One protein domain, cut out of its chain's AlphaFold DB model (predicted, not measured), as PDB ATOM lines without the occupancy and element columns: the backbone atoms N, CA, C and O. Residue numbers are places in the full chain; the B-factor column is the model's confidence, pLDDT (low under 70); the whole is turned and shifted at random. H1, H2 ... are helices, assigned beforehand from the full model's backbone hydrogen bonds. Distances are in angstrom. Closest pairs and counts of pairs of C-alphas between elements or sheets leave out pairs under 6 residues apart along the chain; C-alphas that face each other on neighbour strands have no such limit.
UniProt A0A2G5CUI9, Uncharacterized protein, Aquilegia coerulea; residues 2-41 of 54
ATOM      1  N   ILE A   2     141.770 103.687 164.967       88.94
ATOM      2  CA  ILE A   2     142.415 104.600 163.998       88.94
ATOM      3  C   ILE A   2     142.053 104.293 162.536       88.94
ATOM      4  O   ILE A   2     141.726 105.208 161.795       88.94
ATOM      5  N   LEU A   3     142.028 103.018 162.127       95.56
ATOM      6  CA  LEU A   3     141.673 102.638 160.752       95.56
ATOM      7  C   LEU A   3     140.296 103.169 160.327       95.56
ATOM      8  O   LEU A   3     140.133 103.645 159.214       95.56
ATOM      9  N   VAL A   4     139.315 103.109 161.230       94.75
ATOM     10  CA  VAL A   4     137.955 103.588 160.960       94.75
ATOM     11  C   VAL A   4     137.947 105.102 160.772       94.75
ATOM     12  O   VAL A   4     137.274 105.583 159.872       94.75
ATOM     13  N   ALA A   5     138.722 105.837 161.572       95.06
ATOM     14  CA  ALA A   5     138.843 107.287 161.435       95.06
ATOM     15  C   ALA A   5     139.452 107.678 160.079       95.06
ATOM     16  O   ALA A   5     138.902 108.528 159.392       95.06
ATOM     17  N   VAL A   6     140.510 106.986 159.651       94.88
ATOM     18  CA  VAL A   6     141.145 107.218 158.341       94.88
ATOM     19  C   VAL A   6     140.184 106.907 157.192       94.88
ATOM     20  O   VAL A   6     140.078 107.668 156.236       94.88
ATOM     21  N   VAL A   7     139.450 105.794 157.278       95.62
ATOM     22  CA  VAL A   7     138.455 105.433 156.257       95.62
ATOM     23  C   VAL A   7     137.301 106.438 156.225       95.62
ATOM     24  O   VAL A   7     136.812 106.749 155.144       95.62
ATOM     25  N   ALA A   8     136.873 106.959 157.377       96.56
ATOM     26  CA  ALA A   8     135.824 107.972 157.455       96.56
ATOM     27  C   ALA A   8     136.257 109.299 156.813       96.56
ATOM     28  O   ALA A   8     135.497 109.857 156.031       96.56
ATOM     29  N   GLU A   9     137.483 109.749 157.080       93.88
ATOM     30  CA  GLU A   9     138.055 110.965 156.487       93.88
ATOM     31  C   GLU A   9     138.166 110.848 154.955       93.88
ATOM     32  O   GLU A   9     137.725 111.731 154.221       93.88
ATOM     33  N   LEU A  10     138.636 109.701 154.453       95.88
ATOM     34  CA  LEU A  10     138.676 109.416 153.012       95.88
ATOM     35  C   LEU A  10     137.276 109.336 152.381       95.88
ATOM     36  O   LEU A  10     137.067 109.786 151.252       95.88
ATOM     37  N   LEU A  11     136.310 108.747 153.092       96.38
ATOM     38  CA  LEU A  11     134.924 108.670 152.634       96.38
ATOM     39  C   LEU A  11     134.274 110.050 152.564       96.38
ATOM     40  O   LEU A  11     133.499 110.293 151.642       96.38
ATOM     41  N   GLU A  12     134.582 110.947 153.496       94.88
ATOM     42  CA  GLU A  12     134.045 112.305 153.496       94.88
ATOM     43  C   GLU A  12     134.427 113.032 152.200       94.88
ATOM     44  O   GLU A  12     133.545 113.450 151.445       94.88
ATOM     45  N   GLU A  13     135.715 113.052 151.856       94.50
ATOM     46  CA  GLU A  13     136.196 113.670 150.616       94.50
ATOM     47  C   GLU A  13     135.629 112.980 149.362       94.50
ATOM     48  O   GLU A  13     135.150 113.639 148.430       94.50
ATOM     49  N   TYR A  14     135.579 111.645 149.362       95.88
ATOM     50  CA  TYR A  14     134.981 110.879 148.270       95.88
ATOM     51  C   TYR A  14     133.501 111.227 148.061       95.88
ATOM     52  O   TYR A  14     133.060 111.396 146.922       95.88
ATOM     53  N   THR A  15     132.722 111.370 149.136       95.94
ATOM     54  CA  THR A  15     131.290 111.687 149.031       95.94
ATOM     55  C   THR A  15     131.044 113.101 148.512       95.94
ATOM     56  O   THR A  15     130.087 113.314 147.764       95.94
ATOM     57  N   VAL A  16     131.923 114.059 148.813       96.75
ATOM     58  CA  VAL A  16     131.852 115.411 148.237       96.75
ATOM     59  C   VAL A  16     132.012 115.356 146.718       96.75
ATOM     60  O   VAL A  16     131.221 115.954 145.993       96.75
ATOM     61  N   ILE A  17     132.975 114.592 146.208       96.38
ATOM     62  CA  ILE A  17     133.156 114.435 144.757       96.38
ATOM     63  C   ILE A  17     131.975 113.663 144.157       96.38
ATOM     64  O   ILE A  17     131.386 114.086 143.157       96.38
ATOM     65  N   LEU A  18     131.579 112.563 144.797       95.69
ATOM     66  CA  LEU A  18     130.484 111.712 144.346       95.69
ATOM     67  C   LEU A  18     129.166 112.487 144.239       95.69
ATOM     68  O   LEU A  18     128.442 112.322 143.260       95.69
ATOM     69  N   THR A  19     128.855 113.349 145.207       95.56
ATOM     70  CA  THR A  19     127.631 114.164 145.183       95.56
ATOM     71  C   THR A  19     127.616 115.136 144.013       95.56
ATOM     72  O   THR A  19     126.575 115.272 143.376       95.56
ATOM     73  N   ARG A  20     128.750 115.758 143.665       92.62
ATOM     74  CA  ARG A  20     128.851 116.635 142.486       92.62
ATOM     75  C   ARG A  20     128.637 115.869 141.189       92.62
ATOM     76  O   ARG A  20     127.861 116.308 140.344       92.62
ATOM     77  N   VAL A  21     129.271 114.705 141.063       91.56
ATOM     78  CA  VAL A  21     129.112 113.836 139.892       91.56
ATOM     79  C   VAL A  21     127.668 113.362 139.766       91.56
ATOM     80  O   VAL A  21     127.078 113.482 138.697       91.56
ATOM     81  N   LEU A  22     127.061 112.885 140.854       89.50
ATOM     82  CA  LEU A  22     125.659 112.469 140.867       89.50
ATOM     83  C   LEU A  22     124.724 113.629 140.537       89.50
ATOM     84  O   LEU A  22     123.809 113.462 139.738       89.50
ATOM     85  N   GLN A  23     124.964 114.808 141.110       88.75
ATOM     86  CA  GLN A  23     124.180 116.001 140.820       88.75
ATOM     87  C   GLN A  23     124.237 116.338 139.330       88.75
ATOM     88  O   GLN A  23     123.193 116.599 138.742       88.75
ATOM     89  N   GLN A  24     125.416 116.271 138.714       86.31
ATOM     90  CA  GLN A  24     125.572 116.514 137.286       86.31
ATOM     91  C   GLN A  24     124.896 115.429 136.439       86.31
ATOM     92  O   GLN A  24     124.128 115.749 135.539       86.31
ATOM     93  N   VAL A  25     125.073 114.151 136.777       83.56
ATOM     94  CA  VAL A  25     124.403 113.031 136.094       83.56
ATOM     95  C   VAL A  25     122.877 113.156 136.171       83.56
ATOM     96  O   VAL A  25     122.186 112.891 135.190       83.56
ATOM     97  N   PHE A  26     122.336 113.580 137.312       78.81
ATOM     98  CA  PHE A  26     120.895 113.777 137.499       78.81
ATOM     99  C   PHE A  26     120.362 115.068 136.882       78.81
ATOM    100  O   PHE A  26     119.166 115.151 136.604       78.81
ATOM    101  N   HIS A  27     121.218 116.070 136.703       76.88
ATOM    102  CA  HIS A  27     120.858 117.326 136.061       76.88
ATOM    103  C   HIS A  27     120.887 117.205 134.532       76.88
ATOM    104  O   HIS A  27     119.938 117.622 133.872       76.88
ATOM    105  N   ASP A  28     121.930 116.578 133.987       69.88
ATOM    106  CA  ASP A  28     122.178 116.476 132.545       69.88
ATOM    107  C   ASP A  28     121.363 115.352 131.888       69.88
ATOM    108  O   ASP A  28     121.017 115.435 130.708       69.88
ATOM    109  N   ALA A  29     120.997 114.307 132.639       62.06
ATOM    110  CA  ALA A  29     120.079 113.280 132.168       62.06
ATOM    111  C   ALA A  29     118.730 113.427 132.885       62.06
ATOM    112  O   ALA A  29     118.663 113.190 134.095       62.06
ATOM    113  N   PRO A  30     117.614 113.722 132.183       63.09
ATOM    114  CA  PRO A  30     116.304 113.485 132.762       63.09
ATOM    115  C   PRO A  30     116.254 111.990 133.051       63.09
ATOM    116  O   PRO A  30     116.185 111.197 132.110       63.09
ATOM    117  N   PHE A  31     116.370 111.616 134.333       63.78
ATOM    118  CA  PHE A  31     116.321 110.233 134.803       63.78
ATOM    119  C   PHE A  31     115.351 109.465 133.913       63.78
ATOM    120  O   PHE A  31     114.170 109.847 133.883       63.78
ATOM    121  N   PRO A  32     115.815 108.459 133.141       67.38
ATOM    122  CA  PRO A  32     114.970 107.811 132.157       67.38
ATOM    123  C   PRO A  32     113.680 107.444 132.869       67.38
ATOM    124  O   PRO A  32     113.741 106.802 133.916       67.38
ATOM    125  N   ARG A  33     112.515 107.892 132.380       64.62
ATOM    126  CA  ARG A  33     111.221 107.636 133.052       64.62
ATOM    127  C   ARG A  33     111.087 106.168 133.489       64.62
ATOM    128  O   ARG A  33     110.492 105.885 134.522       64.62
ATOM    129  N   ARG A  34     111.729 105.264 132.737       62.53
ATOM    130  CA  ARG A  34     111.930 103.841 133.044       62.53
ATOM    131  C   ARG A  34     112.696 103.574 134.347       62.53
ATOM    132  O   ARG A  34     112.207 102.797 135.145       62.53
ATOM    133  N   MET A  35     113.838 104.209 134.609       70.12
ATOM    134  CA  MET A  35     114.572 104.066 135.876       70.12
ATOM    135  C   MET A  35     113.780 104.599 137.065       70.12
ATOM    136  O   MET A  35     113.687 103.923 138.083       70.12
ATOM    137  N   ARG A  36     113.151 105.772 136.930       75.31
ATOM    138  CA  ARG A  36     112.296 106.316 137.996       75.31
ATOM    139  C   ARG A  36     111.120 105.380 138.295       75.31
ATOM    140  O   ARG A  36     110.794 105.162 139.456       75.31
ATOM    141  N   PHE A  37     110.528 104.789 137.259       74.12
ATOM    142  CA  PHE A  37     109.504 103.761 137.414       74.12
ATOM    143  C   PHE A  37     110.050 102.505 138.103       74.12
ATOM    144  O   PHE A  37     109.427 102.045 139.052       74.12
ATOM    145  N   LEU A  38     111.219 101.999 137.690       74.25
ATOM    146  CA  LEU A  38     111.869 100.822 138.280       74.25
ATOM    147  C   LEU A  38     112.223 101.027 139.757       74.25
ATOM    148  O   LEU A  38     112.003 100.124 140.555       74.25
ATOM    149  N   ILE A  39     112.712 102.207 140.148       78.69
ATOM    150  CA  ILE A  39     112.960 102.541 141.559       78.69
ATOM    151  C   ILE A  39     111.649 102.469 142.344       78.69
ATOM    152  O   ILE A  39     111.598 101.832 143.389       78.69
ATOM    153  N   LEU A  40     110.571 103.057 141.814       78.75
ATOM    154  CA  LEU A  40     109.266 103.032 142.474       78.75
ATOM    155  C   LEU A  40     108.656 101.623 142.548       78.75
ATOM    156  O   LEU A  40     108.014 101.317 143.546       78.75
ATOM    157  N   THR A  41     108.867 100.765 141.544       72.31
ATOM    158  CA  THR A  41     108.355  99.375 141.539       72.31
ATOM    159  C   THR A  41     109.170  98.427 142.412       72.31
ATOM    160  O   THR A  41     108.632  97.440 142.894       72.31
TER     161      THR A  41
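AT A GLANCE: This is residues 2 to 41 of the 54 residues of an uncharacterized protein of Aquilegia coerulea (UniProt A0A2G5CUI9). One long helix, H1, gently kinked, leads through a tight link to a short helix, H2, that folds partly back and stands clear of it, like a hook at the end of a long shaft. The printed part has 40 residues with two named helices, H1 then H2, and no named strand, in the class all helix. It is extended and flat, with a radius of gyration of the C-alphas of 15.1 A and spans of 44 by 23 by 7 A.

IN THESE COORDINATES: Find C-alpha 2 at (142.415, 104.600, 163.998); from there H1, residues 2 to 28, runs 39.2 A to C-alpha 28 at (122.178, 116.476, 132.545). Look near residue 15 for its kink of 29 degrees. H2, residues 33 to 41, ends at C-alpha 41, (108.355, 99.375, 141.539).

HOW THE PARTS SIT: H1 and H2 are apart, with no C-alpha of the one within 8 A of the other. In H1 and H2 every O i to N i+4 pair is within hydrogen-bond range.

THE WHOLE: The C-alphas farthest apart, those of Ile 2 and Arg 33, are 44.0 A from each other. The printed part has no cut. Look at residues 28 to 34 for pLDDT under 70.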